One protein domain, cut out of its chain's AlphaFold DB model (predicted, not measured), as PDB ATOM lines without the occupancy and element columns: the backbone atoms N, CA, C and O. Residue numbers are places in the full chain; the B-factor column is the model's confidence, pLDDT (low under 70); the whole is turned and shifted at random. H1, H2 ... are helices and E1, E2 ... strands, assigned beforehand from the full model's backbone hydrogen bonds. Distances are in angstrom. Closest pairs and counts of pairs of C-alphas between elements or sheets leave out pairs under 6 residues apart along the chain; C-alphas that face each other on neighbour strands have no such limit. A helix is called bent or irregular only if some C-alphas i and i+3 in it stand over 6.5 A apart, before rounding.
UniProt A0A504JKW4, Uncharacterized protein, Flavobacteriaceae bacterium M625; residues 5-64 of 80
ATOM      1  N   TRP A   5       2.815 -10.750  19.692       92.56
ATOM      2  CA  TRP A   5       4.234 -10.836  20.024       92.56
ATOM      3  C   TRP A   5       4.610  -9.748  21.038       92.56
ATOM      4  O   TRP A   5       4.452  -8.570  20.708       92.56
ATOM      5  N   PRO A   6       5.060 -10.099  22.253       93.44
ATOM      6  CA  PRO A   6       5.530  -9.127  23.232       93.44
ATOM      7  C   PRO A   6       7.014  -8.785  23.045       93.44
ATOM      8  O   PRO A   6       7.844  -9.659  22.813       93.44
ATOM      9  N   GLU A   7       7.350  -7.516  23.243       95.31
ATOM     10  CA  GLU A   7       8.715  -7.023  23.422       95.31
ATOM     11  C   GLU A   7       8.775  -6.235  24.732       95.31
ATOM     12  O   GLU A   7       8.053  -5.253  24.901       95.31
ATOM     13  N   PHE A   8       9.592  -6.686  25.681       95.25
ATOM     14  CA  PHE A   8       9.620  -6.132  27.036       95.25
ATOM     15  C   PHE A   8      10.490  -4.882  27.130       95.25
ATOM     16  O   PHE A   8      11.528  -4.785  26.475       95.25
ATOM     17  N   GLU A   9      10.080  -3.950  27.983       94.75
ATOM     18  CA  GLU A   9      10.820  -2.732  28.293       94.75
ATOM     19  C   GLU A   9      11.659  -2.893  29.568       94.75
ATOM     20  O   GLU A   9      11.295  -3.613  30.502       94.75
ATOM     21  N   ASN A  10      12.799  -2.209  29.615       92.31
ATOM     22  CA  ASN A  10      13.581  -2.024  30.831       92.31
ATOM     23  C   ASN A  10      13.019  -0.852  31.669       92.31
ATOM     24  O   ASN A  10      12.035  -0.210  31.309       92.31
ATOM     25  N   ILE A  11      13.678  -0.528  32.785       90.69
ATOM     26  CA  ILE A  11      13.248   0.565  33.677       90.69
ATOM     27  C   ILE A  11      13.309   1.965  33.037       90.69
ATOM     28  O   ILE A  11      12.684   2.891  33.545       90.69
ATOM     29  N   THR A  12      14.049   2.135  31.937       91.75
ATOM     30  CA  THR A  12      14.137   3.399  31.189       91.75
ATOM     31  C   THR A  12      13.126   3.485  30.041       91.75
ATOM     32  O   THR A  12      13.064   4.520  29.384       91.75
ATOM     33  N   GLY A  13      12.310   2.445  29.813       90.38
ATOM     34  CA  GLY A  13      11.341   2.375  28.709       90.38
ATOM     35  C   GLY A  13      11.937   1.900  27.376       90.38
ATOM     36  O   GLY A  13      11.280   1.964  26.331       90.38
ATOM     37  N   ASP A  14      13.181   1.418  27.380       93.88
ATOM     38  CA  ASP A  14      13.842   0.874  26.194       93.88
ATOM     39  C   ASP A  14      13.575  -0.624  26.046       93.88
ATOM     40  O   ASP A  14      13.515  -1.364  27.028       93.88
ATOM     41  N   LEU A  15      13.479  -1.099  24.803       95.19
ATOM     42  CA  LEU A  15      13.267  -2.517  24.519       95.19
ATOM     43  C   LEU A  15      14.483  -3.368  24.910       95.19
ATOM     44  O   LEU A  15      15.610  -3.132  24.461       95.19
ATOM     45  N   ILE A  16      14.231  -4.420  25.683       94.44
ATOM     46  CA  ILE A  16      15.217  -5.436  26.043       94.44
ATOM     47  C   ILE A  16      15.422  -6.359  24.837       94.44
ATOM     48  O   ILE A  16      14.538  -7.126  24.466       94.44
ATOM     49  N   LYS A  17      16.607  -6.308  24.220       91.94
ATOM     50  CA  LYS A  17      16.950  -7.167  23.070       91.94
ATOM     51  C   LYS A  17      17.334  -8.592  23.477       91.94
ATOM     52  O   LYS A  17      17.117  -9.529  22.717       91.94
ATOM     53  N   SER A  18      17.945  -8.744  24.648       89.62
ATOM     54  CA  SER A  18      18.340 -10.025  25.234       89.62
ATOM     55  C   SER A  18      18.591  -9.866  26.734       89.62
ATOM     56  O   SER A  18      18.877  -8.765  27.209       89.62
ATOM     57  N   GLY A  19      18.497 -10.968  27.479       86.56
ATOM     58  CA  GLY A  19      18.760 -10.998  28.918       86.56
ATOM     59  C   GLY A  19      17.506 -11.218  29.758       86.56
ATOM     60  O   GLY A  19      16.545 -11.844  29.317       86.56
ATOM     61  N   VAL A  20      17.559 -10.753  31.003       85.75
ATOM     62  CA  VAL A  20      16.520 -11.000  32.006       85.75
ATOM     63  C   VAL A  20      15.389  -9.990  31.852       85.75
ATOM     64  O   VAL A  20      15.623  -8.784  31.825       85.75
ATOM     65  N   VAL A  21      14.162 -10.498  31.806       88.25
ATOM     66  CA  VAL A  21      12.939  -9.699  31.896       88.25
ATOM     67  C   VAL A  21      12.513  -9.642  33.360       88.25
ATOM     68  O   VAL A  21      12.547 -10.654  34.065       88.25
ATOM     69  N   LEU A  22      12.134  -8.456  33.838       88.75
ATOM     70  CA  LEU A  22      11.611  -8.303  35.193       88.75
ATOM     71  C   LEU A  22      10.267  -9.024  35.318       88.75
ATOM     72  O   LEU A  22       9.453  -9.005  34.396       88.75
ATOM     73  N   ARG A  23      10.015  -9.612  36.493       89.69
ATOM     74  CA  ARG A  23       8.772 -10.345  36.785       89.69
ATOM     75  C   ARG A  23       7.515  -9.508  36.530       89.69
ATOM     76  O   ARG A  23       6.504 -10.049  36.098       89.69
ATOM     77  N   GLU A  24       7.602  -8.208  36.793       92.75
ATOM     78  CA  GLU A  24       6.568  -7.218  36.514       92.75
ATOM     79  C   GLU A  24       7.210  -6.097  35.695       92.75
ATOM     80  O   GLU A  24       8.192  -5.487  36.121       92.75
ATOM     81  N   SER A  25       6.717  -5.890  34.476       92.69
ATOM     82  CA  SER A  25       7.249  -4.910  33.527       92.69
ATOM     83  C   SER A  25       6.211  -4.554  32.465       92.69
ATOM     84  O   SER A  25       5.170  -5.203  32.342       92.69
ATOM     85  N   ILE A  26       6.508  -3.507  31.696       95.88
ATOM     86  CA  ILE A  26       5.742  -3.122  30.513       95.88
ATOM     87  C   ILE A  26       6.266  -3.884  29.296       95.88
ATOM     88  O   ILE A  26       7.464  -4.130  29.160       95.88
ATOM     89  N   ALA A  27       5.355  -4.253  28.397       96.50
ATOM     90  CA  ALA A  27       5.693  -4.837  27.109       96.50
ATOM     91  C   ALA A  27       4.949  -4.125  25.978       96.50
ATOM     92  O   ALA A  27       3.737  -3.907  26.053       96.50
ATOM     93  N   ARG A  28       5.658  -3.840  24.883       96.19
ATOM     94  CA  ARG A  28       5.051  -3.465  23.606       96.19
ATOM     95  C   ARG A  28       4.557  -4.727  22.928       96.19
ATOM     96  O   ARG A  28       5.320  -5.658  22.691       96.19
ATOM     97  N   MET A  29       3.264  -4.774  22.636       95.31
ATOM     98  CA  MET A  29       2.627  -5.966  22.086       95.31
ATOM     99  C   MET A  29       2.188  -5.733  20.643       95.31
ATOM    100  O   MET A  29       1.470  -4.783  20.329       95.31
ATOM    101  N   TRP A  30       2.593  -6.642  19.762       93.94
ATOM    102  CA  TRP A  30       2.397  -6.531  18.324       93.94
ATOM    103  C   TRP A  30       1.447  -7.608  17.820       93.94
ATOM    104  O   TRP A  30       1.701  -8.800  17.968       93.94
ATOM    105  N   ILE A  31       0.360  -7.212  17.158       92.88
ATOM    106  CA  ILE A  31      -0.487  -8.165  16.430       92.88
ATOM    107  C   ILE A  31       0.195  -8.497  15.110       92.88
ATOM    108  O   ILE A  31       0.222  -7.680  14.188       92.88
ATOM    109  N   VAL A  32       0.742  -9.708  15.035       90.38
ATOM    110  CA  VAL A  32       1.556 -10.165  13.901       90.38
ATOM    111  C   VAL A  32       0.672 -10.620  12.739       90.38
ATOM    112  O   VAL A  32       0.983 -10.392  11.570       90.38
ATOM    113  N   ASN A  33      -0.477 -11.233  13.041       90.00
ATOM    114  CA  ASN A  33      -1.411 -11.693  12.020       90.00
ATOM    115  C   ASN A  33      -2.373 -10.576  11.589       90.00
ATOM    116  O   ASN A  33      -3.396 -10.333  12.230       90.00
ATOM    117  N   LYS A  34      -2.070  -9.949  10.448       87.38
ATOM    118  CA  LYS A  34      -2.863  -8.847   9.880       87.38
ATOM    119  C   LYS A  34      -4.326  -9.214   9.619       87.38
ATOM    120  O   LYS A  34      -5.194  -8.369   9.812       87.38
ATOM    121  N   VAL A  35      -4.611 -10.463   9.239       89.38
ATOM    122  CA  VAL A  35      -5.977 -10.927   8.920       89.38
ATOM    123  C   VAL A  35      -6.890 -10.879  10.148       89.38
ATOM    124  O   VAL A  35      -8.086 -10.648  10.022       89.38
ATOM    125  N   LEU A  36      -6.330 -11.050  11.350       90.88
ATOM    126  CA  LEU A  36      -7.089 -11.032  12.605       90.88
ATOM    127  C   LEU A  36      -7.036  -9.672  13.310       90.88
ATOM    128  O   LEU A  36      -7.493  -9.554  14.445       90.88
ATOM    129  N   ARG A  37      -6.503  -8.627  12.663       90.44
ATOM    130  CA  ARG A  37      -6.382  -7.310  13.298       90.44
ATOM    131  C   ARG A  37      -7.744  -6.732  13.686       90.44
ATOM    132  O   ARG A  37      -7.866  -6.276  14.816       90.44
ATOM    133  N   SER A  38      -8.758  -6.829  12.823       92.38
ATOM    134  CA  SER A  38     -10.120  -6.355  13.129       92.38
ATOM    135  C   SER A  38     -10.711  -7.061  14.351       92.38
ATOM    136  O   SER A  38     -11.218  -6.410  15.258       92.38
ATOM    137  N   TYR A  39     -10.532  -8.384  14.447       94.00
ATOM    138  CA  TYR A  39     -10.951  -9.155  15.620       94.00
ATOM    139  C   TYR A  39     -10.325  -8.618  16.916       94.00
ATOM    140  O   TYR A  39     -11.005  -8.517  17.941       94.00
ATOM    141  N   HIS A  40      -9.031  -8.287  16.878       94.38
ATOM    142  CA  HIS A  40      -8.323  -7.731  18.027       94.38
ATOM    143  C   HIS A  40      -8.735  -6.282  18.324       94.38
ATOM    144  O   HIS A  40      -8.899  -5.954  19.493       94.38
ATOM    145  N   GLN A  41      -8.950  -5.438  17.308       94.06
ATOM    146  CA  GLN A  41      -9.420  -4.051  17.466       94.06
ATOM    147  C   GLN A  41     -10.764  -3.970  18.203       94.06
ATOM    148  O   GLN A  41     -10.963  -3.079  19.019       94.06
ATOM    149  N   GLU A  42     -11.667  -4.922  17.969       95.69
ATOM    150  CA  GLU A  42     -12.965  -4.986  18.657       95.69
ATOM    151  C   GLU A  42     -12.861  -5.366  20.146       95.69
ATOM    152  O   GLU A  42     -13.782  -5.101  20.920       95.69
ATOM    153  N   ARG A  43     -11.779  -6.041  20.557       95.50
ATOM    154  CA  ARG A  43     -11.675  -6.715  21.870       95.50
ATOM    155  C   ARG A  43     -10.618  -6.118  22.790       95.50
ATOM    156  O   ARG A  43     -10.764  -6.169  24.012       95.50
ATOM    157  N   ILE A  44      -9.541  -5.590  22.220       96.38
ATOM    158  CA  ILE A  44      -8.438  -4.996  22.964       96.38
ATOM    159  C   ILE A  44      -8.776  -3.535  23.242       96.38
ATOM    160  O   ILE A  44      -8.907  -2.721  22.333       96.38
ATOM    161  N   LYS A  45      -8.886  -3.216  24.527       97.00
ATOM    162  CA  LYS A  45      -9.101  -1.878  25.072       97.00
ATOM    163  C   LYS A  45      -8.279  -1.740  26.347       97.00
ATOM    164  O   LYS A  45      -7.856  -2.746  26.915       97.00
ATOM    165  N   VAL A  46      -8.061  -0.509  26.799       98.00
ATOM    166  CA  VAL A  46      -7.436  -0.268  28.106       98.00
ATOM    167  C   VAL A  46      -8.244  -0.988  29.196       98.00
ATOM    168  O   VAL A  46      -9.477  -0.969  29.173       98.00
ATOM    169  N   GLY A  47      -7.550  -1.685  30.094       98.12
ATOM    170  CA  GLY A  47      -8.122  -2.552  31.126       98.12
ATOM    171  C   GLY A  47      -8.431  -3.986  30.673       98.12
ATOM    172  O   GLY A  47      -8.828  -4.813  31.495       98.12
ATOM    173  N   THR A  48      -8.263  -4.332  29.388       97.69
ATOM    174  CA  THR A  48      -8.376  -5.732  28.946       97.69
ATOM    175  C   THR A  48      -7.284  -6.565  29.616       97.69
ATOM    176  O   THR A  48      -6.100  -6.278  29.455       97.69
ATOM    177  N   LYS A  49      -7.687  -7.627  30.321       96.69
ATOM    178  CA  LYS A  49      -6.775  -8.596  30.942       96.69
ATOM    179  C   LYS A  49      -6.506  -9.777  30.018       96.69
ATOM    180  O   LYS A  49      -7.403 -10.232  29.307       96.69
ATOM    181  N   GLY A  50      -5.279 -10.278  30.042       93.62
ATOM    182  CA  GLY A  50      -4.822 -11.386  29.216       93.62
ATOM    183  C   GLY A  50      -3.803 -12.265  29.930       93.62
ATOM    184  O   GLY A  50      -3.392 -11.995  31.059       93.62
ATOM    185  N   TYR A  51      -3.409 -13.337  29.249       94.38
ATOM    186  CA  TYR A  51      -2.440 -14.301  29.751       94.38
ATOM    187  C   TYR A  51      -1.398 -14.617  28.686       94.38
ATOM    188  O   TYR A  51      -1.742 -14.823  27.521       94.38
ATOM    189  N   PHE A  52      -0.139 -14.705  29.102       91.38
ATOM    190  CA  PHE A  52       0.912 -15.310  28.293       91.38
ATOM    191  C   PHE A  52       0.813 -16.831  28.408       91.38
ATOM    192  O   PHE A  52       0.625 -17.358  29.508       91.38
ATOM    193  N   ILE A  53       0.892 -17.524  27.270       89.62
ATOM    194  CA  ILE A  53       0.734 -18.978  27.178       89.62
ATOM    195  C   ILE A  53       1.945 -19.567  26.449       89.62
ATOM    196  O   ILE A  53       2.142 -19.302  25.265       89.62
ATOM    197  N   GLU A  54       2.704 -20.411  27.141       86.50
ATOM    198  CA  GLU A  54       3.774 -21.245  26.580       86.50
ATOM    199  C   GLU A  54       3.539 -22.687  27.048       86.50
ATOM    200  O   GLU A  54       4.060 -23.147  28.064       86.50
ATOM    201  N   GLY A  55       2.606 -23.369  26.376       90.25
ATOM    202  CA  GLY A  55       2.014 -24.626  26.845       90.25
ATOM    203  C   GLY A  55       1.033 -24.409  28.003       90.25
ATOM    204  O   GLY A  55      -0.156 -24.677  27.860       90.25
ATOM    205  N   ASN A  56       1.520 -23.854  29.115       91.06
ATOM    206  CA  ASN A  56       0.726 -23.433  30.271       91.06
ATOM    207  C   ASN A  56       0.685 -21.901  30.387       91.06
ATOM    208  O   ASN A  56       1.419 -21.188  29.703       91.06
ATOM    209  N   LYS A  57      -0.166 -21.386  31.278       93.44
ATOM    210  CA  LYS A  57      -0.180 -19.963  31.638       93.44
ATOM    211  C   LYS A  57       1.127 -19.585  32.336       93.44
ATOM    212  O   LYS A  57       1.419 -20.103  33.410       93.44
ATOM    213  N   THR A  58       1.882 -18.675  31.730       92.75
ATOM    214  CA  THR A  58       3.202 -18.235  32.206       92.75
ATOM    215  C   THR A  58       3.198 -16.827  32.788       92.75
ATOM    216  O   THR A  58       4.089 -16.482  33.556       92.75
ATOM    217  N   GLY A  59       2.181 -16.021  32.484       93.00
ATOM    218  CA  GLY A  59       2.056 -14.671  33.020       93.00
ATOM    219  C   GLY A  59       0.664 -14.092  32.829       93.00
ATOM    220  O   GLY A  59      -0.139 -14.600  32.043       93.00
ATOM    221  N   GLU A  60       0.387 -13.021  33.561       96.25
ATOM    222  CA  GLU A  60      -0.816 -12.202  33.417       96.25
ATOM    223  C   GLU A  60      -0.423 -10.839  32.861       96.25
ATOM    224  O   GLU A  60       0.680 -10.356  33.114       96.25
ATOM    225  N   CYS A  61      -1.317 -10.221  32.100       96.25
ATOM    226  CA  CYS A  61      -1.121  -8.865  31.618       96.25
ATOM    227  C   CYS A  61      -2.426  -8.079  31.619       96.25
ATOM    228  O   CYS A  61      -3.524  -8.639  31.566       96.25
ATOM    229  N   GLU A  62      -2.282  -6.761  31.646       97.94
ATOM    230  CA  GLU A  62      -3.361  -5.806  31.467       97.94
ATOM    231  C   GLU A  62      -2.934  -4.777  30.425       97.94
ATOM    232  O   GLU A  62      -1.798  -4.301  30.420       97.94
ATOM    233  N   VAL A  63      -3.841  -4.450  29.513       98.06
ATOM    234  CA  VAL A  63      -3.605  -3.420  28.505       98.06
ATOM    235  C   VAL A  63      -3.710  -2.056  29.174       98.06
ATOM    236  O   VAL A  63      -4.800  -1.641  29.562       98.06
ATOM    237  N   VAL A  64      -2.592  -1.345  29.277       97.88
ATOM    238  CA  VAL A  64      -2.538  -0.005  29.887       97.88
ATOM    239  C   VAL A  64      -2.606   1.128  28.858       97.88
ATOM    240  O   VAL A  64      -3.044   2.225  29.185       97.88
TER     241      VAL A  64
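AT A GLANCE: This is residues 5 to 64 of the 80 residues of an uncharacterized protein of Flavobacteriaceae bacterium M625 (UniProt A0A504JKW4). Two separate two-stranded hairpins make this domain: the short pair E1 and E2 lies in the middle of its length, with a wide loop, residues 9 to 26, towards one end and the helix H1 at the other, while the hairpin of E3 and E4 reaches out to one side, its tip, residues 53 to 58, sticking out. The two hairpins stay apart from each other, and of H1, residues 34 to 41, residues 34 to 39 stand free. The printed part has 60 residues with one named helix and four named strands, in the order E1, E2, H1, E3, E4; both sheets, E1 - E2 and E3 - E4, are antiparallel, and the class is mixed, helices and strands. The whole is only just loose, close to compact, with a radius of gyration of the C-alphas of 12.6 A and spans of 32 by 25 by 21 A.

HOW THE PARTS SIT: E1, residues 5 to 8, and E2, residues 27 to 31, form a hairpin, antiparallel at 164 degrees between their directions. The C-alphas of Pro 6 and Met 29 face each other at 4.4 A, and N 5 and O 30 are within hydrogen-bond range at 2.8 A, as are N 28 and O 7 at 2.8 A. A tight link of 2 residues follows E2 and ends at H1, residues 34 to 41; the closest C-alphas of E2 and H1 are those of Ile 31 and Arg 37, 6.7 A apart. H1 is irregular, with C-alphas 35 and 38 7.5 A apart; 2 of its 4 O i to N i+4 pairs are within hydrogen-bond range, and 4 of its 5 O i to N i+3 pairs. E3, residues 49 to 54, and E4, residues 56 to 62, form the second hairpin, antiparallel at 152 degrees. In it N 50 and O 61 are 2.8 A apart and N 58 and O 52 2.9 A, both within hydrogen-bond range. E1 and E2 are each apart from E3 and from E4, and H1 is apart from E1 and from E4.

IN THESE COORDINATES: E1 begins at C-alpha 5, (4.234, -10.836, 20.024), and measures 10.0 A from first to last C-alpha. E2 measures 12.8 A, H1 11.1 A and E3 17.0 A. H1 begins at C-alpha 34, (-2.863, -8.847, 9.880). E4 measures 18.1 A and ends at C-alpha 62, (-3.361, -5.806, 31.467).

THE WHOLE: The two C-alphas farthest apart are those of Gly 19 and Glu 42, 33.9 A. The printed part has no cut. The link from E1 to E2 is long, 18 residues. The mean pLDDT of the printed part is 93.1, and no printed residue is under 70.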